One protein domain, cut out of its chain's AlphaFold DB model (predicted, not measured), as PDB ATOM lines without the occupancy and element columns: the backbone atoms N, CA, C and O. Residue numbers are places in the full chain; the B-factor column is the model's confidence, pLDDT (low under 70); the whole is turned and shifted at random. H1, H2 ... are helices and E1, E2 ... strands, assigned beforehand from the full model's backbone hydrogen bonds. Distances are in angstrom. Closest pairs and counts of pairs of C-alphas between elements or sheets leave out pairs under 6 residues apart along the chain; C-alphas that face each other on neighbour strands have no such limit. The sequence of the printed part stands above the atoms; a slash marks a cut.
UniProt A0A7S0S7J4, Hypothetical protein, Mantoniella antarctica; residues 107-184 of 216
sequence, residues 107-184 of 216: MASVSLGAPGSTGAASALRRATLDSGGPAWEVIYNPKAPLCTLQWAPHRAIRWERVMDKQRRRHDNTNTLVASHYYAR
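This is residues 107 to 184 of the 216 residues of the protein "Hypothetical protein" of Mantoniella antarctica (UniProt A0A7S0S7J4). A small parallel sheet, E2 E1 E3, has the long helix H1 over one face; beyond its E3 edge, loops hold the short helices H2 and H3. The 78 printed residues run E1 H1 E2 E3 H2 H3, class mixed, under half in named elements. The whole is compact, radius of gyration of the C-alphas 12.6 A, spans 34 by 27 by 20 A.

Start at E1, residues 107 to 110. H1, residues 117 to 130, is on the sheet at a height over the sheet of 9.0 A. E2, residues 136 to 139, is parallel to E1, with N 108 and O 137 2.8 A apart, within hydrogen-bond range. E1, H1, E2 form a strand-helix-strand unit, parallel neighbours with a helix between, its crossover right-handed; the helix on one face makes two layers. The closest C-alphas of H1 and E2 are those of Thr 128 and Trp 136, 5.9 A. E3, residues 149 to 151, is parallel to E1; N 109 and O 149 are 2.8 A apart. H2, residues 159 to 163, and H3, residues 167 to 170, are apart. Every O i to N i+4 pair is within hydrogen-bond range in H2, 9 of 10 in H1; H3 is too short for one.

Find C-alpha 107 at (153.199, 154.183, 158.708), where E1 begins; H1 runs 19.9 A from C-alpha 117, and H3 ends at C-alpha 170, (151.441, 135.352, 154.911).

The printed part has no cut and no long link between named elements; 27 residues are under pLDDT 70, among them 165 to 174.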
ATOM      1  N   MET A 107     152.973 153.712 157.344       82.00
ATOM      2  CA  MET A 107     153.199 154.183 158.708       82.00
ATOM      3  C   MET A 107     154.674 154.085 159.087       82.00
ATOM      4  O   MET A 107     155.286 153.011 159.049       82.00
ATOM      5  N   ALA A 108     155.244 155.207 159.513       84.88
ATOM      6  CA  ALA A 108     156.610 155.301 159.999       84.88
ATOM      7  C   ALA A 108     156.635 155.540 161.510       84.88
ATOM      8  O   ALA A 108     156.047 156.486 162.024       84.88
ATOM      9  N   SER A 109     157.381 154.708 162.230       88.94
ATOM     10  CA  SER A 109     157.695 154.912 163.641       88.94
ATOM     11  C   SER A 109     159.023 155.655 163.771       88.94
ATOM     12  O   SER A 109     160.075 155.074 163.491       88.94
ATOM     13  N   VAL A 110     159.017 156.879 164.293       86.25
ATOM     14  CA  VAL A 110     160.232 157.672 164.530       86.25
ATOM     15  C   VAL A 110     160.468 157.829 166.033       86.25
ATOM     16  O   VAL A 110     159.627 158.344 166.757       86.25
ATOM     17  N   SER A 111     161.618 157.389 166.538       83.88
ATOM     18  CA  SER A 111     161.982 157.607 167.944       83.88
ATOM     19  C   SER A 111     162.482 159.030 168.156       83.88
ATOM     20  O   SER A 111     163.432 159.466 167.500       83.88
ATOM     21  N   LEU A 112     161.876 159.730 169.113       77.19
ATOM     22  CA  LEU A 112     162.334 161.047 169.549       77.19
ATOM     23  C   LEU A 112     163.762 160.959 170.104       77.19
ATOM     24  O   LEU A 112     164.126 159.992 170.775       77.19
ATOM     25  N   GLY A 113     164.590 161.950 169.771       68.75
ATOM     26  CA  GLY A 113     165.999 161.991 170.174       68.75
ATOM     27  C   GLY A 113     166.921 161.046 169.394       68.75
ATOM     28  O   GLY A 113     168.127 161.037 169.635       68.75
ATOM     29  N   ALA A 114     166.404 160.267 168.433       69.19
ATOM     30  CA  ALA A 114     167.269 159.538 167.512       69.19
ATOM     31  C   ALA A 114     168.012 160.527 166.596       69.19
ATOM     32  O   ALA A 114     167.396 161.498 166.136       69.19
ATOM     33  N   PRO A 115     169.291 160.278 166.264       66.19
ATOM     34  CA  PRO A 115     170.001 161.080 165.275       66.19
ATOM     35  C   PRO A 115     169.201 161.175 163.969       66.19
ATOM     36  O   PRO A 115     168.706 160.167 163.459       66.19
ATOM     37  N   GLY A 116     169.016 162.397 163.466       71.69
ATOM     38  CA  GLY A 116     168.269 162.658 162.232       71.69
ATOM     39  C   GLY A 116     166.750 162.445 162.309       71.69
ATOM     40  O   GLY A 116     166.099 162.542 161.275       71.69
ATOM     41  N   SER A 117     166.168 162.189 163.488       75.44
ATOM     42  CA  SER A 117     164.721 161.932 163.650       75.44
ATOM     43  C   SER A 117     163.834 163.049 163.090       75.44
ATOM     44  O   SER A 117     162.911 162.762 162.332       75.44
ATOM     45  N   THR A 118     164.141 164.314 163.391       75.12
ATOM     46  CA  THR A 118     163.405 165.474 162.858       75.12
ATOM     47  C   THR A 118     163.497 165.555 161.335       75.12
ATOM     48  O   THR A 118     162.492 165.764 160.664       75.12
ATOM     49  N   GLY A 119     164.691 165.341 160.774       74.06
ATOM     50  CA  GLY A 119     164.908 165.350 159.326       74.06
ATOM     51  C   GLY A 119     164.156 164.222 158.621       74.06
ATOM     52  O   GLY A 119     163.491 164.468 157.619       74.06
ATOM     53  N   ALA A 120     164.195 163.014 159.187       73.25
ATOM     54  CA  ALA A 120     163.475 161.853 158.674       73.25
ATOM     55  C   ALA A 120     161.954 162.063 158.709       73.25
ATOM     56  O   ALA A 120     161.284 161.839 157.705       73.25
ATOM     57  N   ALA A 121     161.410 162.563 159.823       75.62
ATOM     58  CA  ALA A 121     159.986 162.880 159.934       75.62
ATOM     59  C   ALA A 121     159.552 163.935 158.900       75.62
ATOM     60  O   ALA A 121     158.542 163.757 158.221       75.62
ATOM     61  N   SER A 122     160.335 165.006 158.735       73.62
ATOM     62  CA  SER A 122     160.064 166.052 157.742       73.62
ATOM     63  C   SER A 122     160.212 165.569 156.299       73.62
ATOM     64  O   SER A 122     159.510 166.062 155.421       73.62
ATOM     65  N   ALA A 123     161.122 164.633 156.023       77.00
ATOM     66  CA  ALA A 123     161.285 164.037 154.697       77.00
ATOM     67  C   ALA A 123     160.096 163.135 154.338       77.00
ATOM     68  O   ALA A 123     159.561 163.253 153.245       77.00
ATOM     69  N   LEU A 124     159.624 162.309 155.276       78.25
ATOM     70  CA  LEU A 124     158.457 161.441 155.070       78.25
ATOM     71  C   LEU A 124     157.172 162.253 154.843       78.25
ATOM     72  O   LEU A 124     156.390 161.957 153.940       78.25
ATOM     73  N   ARG A 125     156.988 163.335 155.609       76.44
ATOM     74  CA  ARG A 125     155.858 164.259 155.417       76.44
ATOM     75  C   ARG A 125     155.920 164.986 154.072       76.44
ATOM     76  O   ARG A 125     154.884 165.166 153.449       76.44
ATOM     77  N   ARG A 126     157.113 165.372 153.606       68.81
ATOM     78  CA  ARG A 126     157.295 165.996 152.281       68.81
ATOM     79  C   ARG A 126     157.103 165.016 151.130       68.81
ATOM     80  O   ARG A 126     156.416 165.350 150.181       68.81
ATOM     81  N   ALA A 127     157.582 163.780 151.262       67.94
ATOM     82  CA  ALA A 127     157.344 162.724 150.274       67.94
ATOM     83  C   ALA A 127     155.844 162.451 150.038       67.94
ATOM     84  O   ALA A 127     155.450 162.038 148.952       67.94
ATOM     85  N   THR A 128     155.003 162.719 151.043       64.44
ATOM     86  CA  THR A 128     153.537 162.663 150.916       64.44
ATOM     87  C   THR A 128     152.976 163.805 150.061       64.44
ATOM     88  O   THR A 128     151.982 163.621 149.370       64.44
ATOM     89  N   LEU A 129     153.593 164.988 150.121       61.94
ATOM     90  CA  LEU A 129     153.122 166.213 149.471       61.94
ATOM     91  C   LEU A 129     153.644 166.356 148.035       61.94
ATOM     92  O   LEU A 129     152.890 166.754 147.155       61.94
ATOM     93  N   ASP A 130     154.912 166.016 147.801       57.34
ATOM     94  CA  ASP A 130     155.626 166.408 146.580       57.34
ATOM     95  C   ASP A 130     155.478 165.399 145.427       57.34
ATOM     96  O   ASP A 130     155.679 165.752 144.269       57.34
ATOM     97  N   SER A 131     155.154 164.134 145.717       53.09
ATOM     98  CA  SER A 131     155.292 163.038 144.737       53.09
ATOM     99  C   SER A 131     153.988 162.317 144.391       53.09
ATOM    100  O   SER A 131     154.028 161.319 143.677       53.09
ATOM    101  N   GLY A 132     152.844 162.734 144.949       54.94
ATOM    102  CA  GLY A 132     151.603 161.942 144.876       54.94
ATOM    103  C   GLY A 132     151.757 160.520 145.444       54.94
ATOM    104  O   GLY A 132     150.956 159.635 145.148       54.94
ATOM    105  N   GLY A 133     152.824 160.292 146.219       57.50
ATOM    106  CA  GLY A 133     153.171 159.007 146.803       57.50
ATOM    107  C   GLY A 133     152.226 158.619 147.942       57.50
ATOM    108  O   GLY A 133     151.363 159.402 148.345       57.50
ATOM    109  N   PRO A 134     152.377 157.406 148.498       61.94
ATOM    110  CA  PRO A 134     151.555 156.970 149.618       61.94
ATOM    111  C   PRO A 134     151.708 157.934 150.798       61.94
ATOM    112  O   PRO A 134     152.823 158.307 151.172       61.94
ATOM    113  N   ALA A 135     150.579 158.317 151.396       72.69
ATOM    114  CA  ALA A 135     150.585 159.192 152.555       72.69
ATOM    115  C   ALA A 135     151.329 158.528 153.717       72.69
ATOM    116  O   ALA A 135     150.926 157.462 154.193       72.69
ATOM    117  N   TRP A 136     152.421 159.159 154.149       79.38
ATOM    118  CA  TRP A 136     153.218 158.707 155.278       79.38
ATOM    119  C   TRP A 136     152.664 159.271 156.579       79.38
ATOM    120  O   TRP A 136     152.813 160.456 156.888       79.38
ATOM    121  N   GLU A 137     152.095 158.396 157.396       86.00
ATOM    122  CA  GLU A 137     151.752 158.719 158.770       86.00
ATOM    123  C   GLU A 137     152.981 158.524 159.666       86.00
ATOM    124  O   GLU A 137     153.515 157.421 159.807       86.00
ATOM    125  N   VAL A 138     153.452 159.610 160.283       84.06
ATOM    126  CA  VAL A 138     154.608 159.581 161.189       84.06
ATOM    127  C   VAL A 138     154.134 159.515 162.637       84.06
ATOM    128  O   VAL A 138     153.580 160.485 163.156       84.06
ATOM    129  N   ILE A 139     154.435 158.405 163.311       87.56
ATOM    130  CA  ILE A 139     154.122 158.160 164.720       87.56
ATOM    131  C   ILE A 139     155.402 158.172 165.552       87.56
ATOM    132  O   ILE A 139     156.388 157.508 165.235       87.56
ATOM    133  N   TYR A 140     155.363 158.859 166.691       85.19
ATOM    134  CA  TYR A 140     156.475 158.924 167.638       85.19
ATOM    135  C   TYR A 140     156.394 157.842 168.724       85.19
ATOM    136  O   TYR A 140     156.491 158.125 169.916       85.19
ATOM    137  N   ASN A 141     156.187 156.586 168.320       81.31
ATOM    138  CA  ASN A 141     156.112 155.442 169.227       81.31
ATOM    139  C   ASN A 141     156.914 154.254 168.663       81.31
ATOM    140  O   ASN A 141     156.458 153.623 167.707       81.31
ATOM    141  N   PRO A 142     158.056 153.874 169.274       69.31
ATOM    142  CA  PRO A 142     158.900 152.776 168.792       69.31
ATOM    143  C   PRO A 142     158.213 151.404 168.823       69.31
ATOM    144  O   PRO A 142     158.693 150.458 168.198       69.31
ATOM    145  N   LYS A 143     157.095 151.271 169.546       75.31
ATOM    146  CA  LYS A 143     156.318 150.033 169.653       75.31
ATOM    147  C   LYS A 143     155.113 149.984 168.711       75.31
ATOM    148  O   LYS A 143     154.350 149.024 168.800       75.31
ATOM    149  N   ALA A 144     154.958 150.946 167.796       76.88
ATOM    150  CA  ALA A 144     153.840 150.975 166.853       76.88
ATOM    151  C   ALA A 144     153.665 149.607 166.138       76.88
ATOM    152  O   ALA A 144     154.615 149.089 165.538       76.88
ATOM    153  N   PRO A 145     152.486 148.965 166.236       67.25
ATOM    154  CA  PRO A 145     152.284 147.601 165.742       67.25
ATOM    155  C   PRO A 145     152.150 147.513 164.216       67.25
ATOM    156  O   PRO A 145     152.404 146.450 163.657       67.25
ATOM    157  N   LEU A 146     151.839 148.620 163.536       73.56
ATOM    158  CA  LEU A 146     151.554 148.660 162.096       73.56
ATOM    159  C   LEU A 146     152.568 149.479 161.285       73.56
ATOM    160  O   LEU A 146     152.350 149.729 160.108       73.56
ATOM    161  N   CYS A 147     153.695 149.879 161.882       79.75
ATOM    162  CA  CYS A 147     154.723 150.569 161.115       79.75
ATOM    163  C   CYS A 147     155.401 149.630 160.105       79.75
ATOM    164  O   CYS A 147     155.723 148.477 160.416       79.75
ATOM    165  N   THR A 148     155.633 150.159 158.907       81.94
ATOM    166  CA  THR A 148     156.409 149.541 157.824       81.94
ATOM    167  C   THR A 148     157.825 150.113 157.770       81.94
ATOM    168  O   THR A 148     158.735 149.462 157.263       81.94
ATOM    169  N   LEU A 149     158.048 151.282 158.382       85.25
ATOM    170  CA  LEU A 149     159.363 151.889 158.564       85.25
ATOM    171  C   LEU A 149     159.610 152.234 160.038       85.25
ATOM    172  O   LEU A 149     158.744 152.794 160.709       85.25
ATOM    173  N   GLN A 150     160.810 151.952 160.544       86.75
ATOM    174  CA  GLN A 150     161.246 152.369 161.877       86.75
ATOM    175  C   GLN A 150     162.562 153.153 161.823       86.75
ATOM    176  O   GLN A 150     163.629 152.613 161.519       86.75
ATOM    177  N   TRP A 151     162.488 154.431 162.198       85.00
ATOM    178  CA  TRP A 151     163.639 155.297 162.424       85.00
ATOM    179  C   TRP A 151     163.913 155.407 163.922       85.00
ATOM    180  O   TRP A 151     163.264 156.167 164.638       85.00
ATOM    181  N   ALA A 152     164.864 154.631 164.427       83.31
ATOM    182  CA  ALA A 152     165.153 154.571 165.857       83.31
ATOM    183  C   ALA A 152     166.646 154.336 166.116       83.31
ATOM    184  O   ALA A 152     167.348 153.863 165.220       83.31
ATOM    185  N   PRO A 153     167.157 154.620 167.331       77.94
ATOM    186  CA  PRO A 153     168.466 154.132 167.740       77.94
ATOM    187  C   PRO A 153     168.508 152.606 167.636       77.94
ATOM    188  O   PRO A 153     167.521 151.940 167.934       77.94
ATOM    189  N   HIS A 154     169.665 152.039 167.290       79.50
ATOM    190  CA  HIS A 154     169.836 150.591 167.074       79.50
ATOM    191  C   HIS A 154     169.253 149.699 168.185       79.50
ATOM    192  O   HIS A 154     168.612 148.699 167.883       79.50
ATOM    193  N   ARG A 155     169.405 150.101 169.454       77.62
ATOM    194  CA  ARG A 155     168.865 149.384 170.627       77.62
ATOM    195  C   ARG A 155     167.337 149.394 170.743       77.62
ATOM    196  O   ARG A 155     166.778 148.565 171.440       77.62
ATOM    197  N   ALA A 156     166.678 150.355 170.104       79.75
ATOM    198  CA  ALA A 156     165.229 150.539 170.150       79.75
ATOM    199  C   ALA A 156     164.524 149.986 168.900       79.75
ATOM    200  O   ALA A 156     163.298 150.045 168.810       79.75
ATOM    201  N   ILE A 157     165.285 149.468 167.929       81.69
ATOM    202  CA  ILE A 157     164.720 148.816 166.751       81.69
ATOM    203  C   ILE A 157     164.154 147.457 167.146       81.69
ATOM    204  O   ILE A 157     164.792 146.670 167.846       81.69
ATOM    205  N   ARG A 158     162.959 147.174 166.632       83.12
ATOM    206  CA  ARG A 158     162.237 145.916 166.810       83.12
ATOM    207  C   ARG A 158     162.768 144.845 165.869       83.12
ATOM    208  O   ARG A 158     162.135 144.476 164.876       83.12
ATOM    209  N   TRP A 159     163.983 144.388 166.149       81.25
ATOM    210  CA  TRP A 159     164.697 143.431 165.308       81.25
ATOM    211  C   TRP A 159     163.949 142.118 165.117       81.25
ATOM    212  O   TRP A 159     164.076 141.516 164.052       81.25
ATOM    213  N   GLU A 160     163.134 141.716 166.093       79.19
ATOM    214  CA  GLU A 160     162.259 140.553 165.991       79.19
ATOM    215  C   GLU A 160     161.314 140.672 164.792       79.19
ATOM    216  O   GLU A 160     161.196 139.736 164.010       79.19
ATOM    217  N   ARG A 161     160.737 141.859 164.567       75.19
ATOM    218  CA  ARG A 161     159.837 142.118 163.437       75.19
ATOM    219  C   ARG A 161     160.574 142.332 162.124       75.19
ATOM    220  O   ARG A 161     160.081 141.911 161.084       75.19
ATOM    221  N   VAL A 162     161.743 142.970 162.159       77.44
ATOM    222  CA  VAL A 162     162.578 143.159 160.958       77.44
ATOM    223  C   VAL A 162     163.041 141.804 160.405       77.44
ATOM    224  O   VAL A 162     163.084 141.597 159.188       77.44
ATOM    225  N   MET A 163     163.385 140.872 161.299       76.56
ATOM    226  CA  MET A 163     163.926 139.553 160.959       76.56
ATOM    227  C   MET A 163     162.863 138.469 160.784       76.56
ATOM    228  O   MET A 163     163.204 137.385 160.305       76.56
ATOM    229  N   ASP A 164     161.605 138.737 161.137       76.69
ATOM    230  CA  ASP A 164     160.518 137.779 160.979       76.69
ATOM    231  C   ASP A 164     160.288 137.476 159.490       76.69
ATOM    232  O   ASP A 164     159.818 138.304 158.705       76.69
ATOM    233  N   LYS A 165     160.679 136.264 159.085       58.06
ATOM    234  CA  LYS A 165     160.509 135.754 157.721       58.06
ATOM    235  C   LYS A 165     159.138 135.122 157.506       58.06
ATOM    236  O   LYS A 165     158.743 134.971 156.353       58.06
ATOM    237  N   GLN A 166     158.445 134.720 158.572       51.81
ATOM    238  CA  GLN A 166     157.174 134.009 158.455       51.81
ATOM    239  C   GLN A 166     156.034 134.971 158.127       51.81
ATOM    240  O   GLN A 166     155.252 134.686 157.221       51.81
ATOM    241  N   ARG A 167     156.024 136.168 158.728       53.12
ATOM    242  CA  ARG A 167     155.078 137.233 158.347       53.12
ATOM    243  C   ARG A 167     155.189 137.664 156.886       53.12
ATOM    244  O   ARG A 167     154.173 137.937 156.265       53.12
ATOM    245  N   ARG A 168     156.395 137.634 156.307       53.59
ATOM    246  CA  ARG A 168     156.624 137.995 154.894       53.59
ATOM    247  C   ARG A 168     155.952 137.052 153.894       53.59
ATOM    248  O   ARG A 168     155.822 137.418 152.737       53.59
ATOM    249  N   ARG A 169     155.604 135.828 154.308       49.81
ATOM    250  CA  ARG A 169     154.940 134.843 153.441       49.81
ATOM    251  C   ARG A 169     153.420 134.889 153.536       49.81
ATOM    252  O   ARG A 169     152.773 134.428 152.606       49.81
ATOM    253  N   HIS A 170     152.877 135.395 154.644       49.22
ATOM    254  CA  HIS A 170     151.441 135.352 154.911       49.22
ATOM    255  C   HIS A 170     150.746 136.703 154.727       49.22
ATOM    256  O   HIS A 170     149.632 136.723 154.220       49.22
ATOM    257  N   ASP A 171     151.432 137.807 155.042       52.78
ATOM    258  CA  ASP A 171     150.927 139.170 154.883       52.78
ATOM    259  C   ASP A 171     151.901 139.967 154.006       52.78
ATOM    260  O   ASP A 171     152.930 140.468 154.469       52.78
ATOM    261  N   ASN A 172     151.574 140.120 152.721       51.75
ATOM    262  CA  ASN A 172     152.372 140.908 151.771       51.75
ATOM    263  C   ASN A 172     152.440 142.415 152.108       51.75
ATOM    264  O   ASN A 172     153.114 143.166 151.409       51.75
ATOM    265  N   THR A 173     151.766 142.884 153.161       54.56
ATOM    266  CA  THR A 173     151.506 144.314 153.393       54.56
ATOM    267  C   THR A 173     152.243 144.934 154.582       54.56
ATOM    268  O   THR A 173     152.147 146.140 154.765       54.56
ATOM    269  N   ASN A 174     153.016 144.179 155.378       61.75
ATOM    270  CA  ASN A 174     153.557 144.701 156.650       61.75
ATOM    271  C   ASN A 174     155.007 144.303 156.974       61.75
ATOM    272  O   ASN A 174     155.371 144.059 158.132       61.75
ATOM    273  N   THR A 175     155.868 144.252 155.955       72.06
ATOM    274  CA  THR A 175     157.305 144.052 156.190       72.06
ATOM    275  C   THR A 175     157.900 145.307 156.830       72.06
ATOM    276  O   THR A 175     157.924 146.368 156.216       72.06
ATOM    277  N   LEU A 176     158.397 145.179 158.064       77.00
ATOM    278  CA  LEU A 176     159.067 146.269 158.768       77.00
ATOM    279  C   LEU A 176     160.506 146.437 158.261       77.00
ATOM    280  O   LEU A 176     161.324 145.519 158.363       77.00
ATOM    281  N   VAL A 177     160.825 147.639 157.791       83.25
ATOM    282  CA  VAL A 177     162.175 148.088 157.439       83.25
ATOM    283  C   VAL A 177     162.689 149.035 158.525       83.25
ATOM    284  O   VAL A 177     161.923 149.801 159.105       83.25
ATOM    285  N   ALA A 178     163.987 148.996 158.824       83.81
ATOM    286  CA  ALA A 178     164.592 149.831 159.858       83.81
ATOM    287  C   ALA A 178     165.769 150.653 159.324       83.81
ATOM    288  O   ALA A 178     166.462 150.226 158.404       83.81
ATOM    289  N   SER A 179     166.044 151.801 159.951       80.75
ATOM    290  CA  SER A 179     167.142 152.707 159.565       80.75
ATOM    291  C   SER A 179     168.554 152.170 159.846       80.75
ATOM    292  O   SER A 179     169.540 152.860 159.600       80.75
ATOM    293  N   HIS A 180     168.681 150.960 160.394       74.12
ATOM    294  CA  HIS A 180     169.960 150.361 160.759       74.12
ATOM    295  C   HIS A 180     170.057 148.902 160.309       74.12
ATOM    296  O   HIS A 180     169.056 148.215 160.111       74.12
ATOM    297  N   TYR A 181     171.289 148.392 160.292       70.88
ATOM    298  CA  TYR A 181     171.579 146.968 160.156       70.88
ATOM    299  C   TYR A 181     171.733 146.288 161.512       70.88
ATOM    300  O   TYR A 181     172.419 146.788 162.408       70.88
ATOM    301  N   TYR A 182     171.136 145.101 161.630       60.34
ATOM    302  CA  TYR A 182     171.154 144.295 162.850       60.34
ATOM    303  C   TYR A 182     172.580 144.006 163.332       60.34
ATOM    304  O   TYR A 182     172.927 144.304 164.471       60.34
ATOM    305  N   ALA A 183     173.444 143.515 162.442       61.28
ATOM    306  CA  ALA A 183     174.806 143.092 162.765       61.28
ATOM    307  C   ALA A 183     175.862 144.148 162.387       61.28
ATOM    308  O   ALA A 183     176.783 143.875 161.622       61.28
ATOM    309  N   ARG A 184     175.738 145.373 162.913       62.59
ATOM    310  CA  ARG A 184     176.686 146.469 162.616       62.59
ATOM    311  C   ARG A 184     177.992 146.429 163.420       62.59
ATOM    312  O   ARG A 184     178.951 147.084 163.033       62.59
TER     313      ARG A 184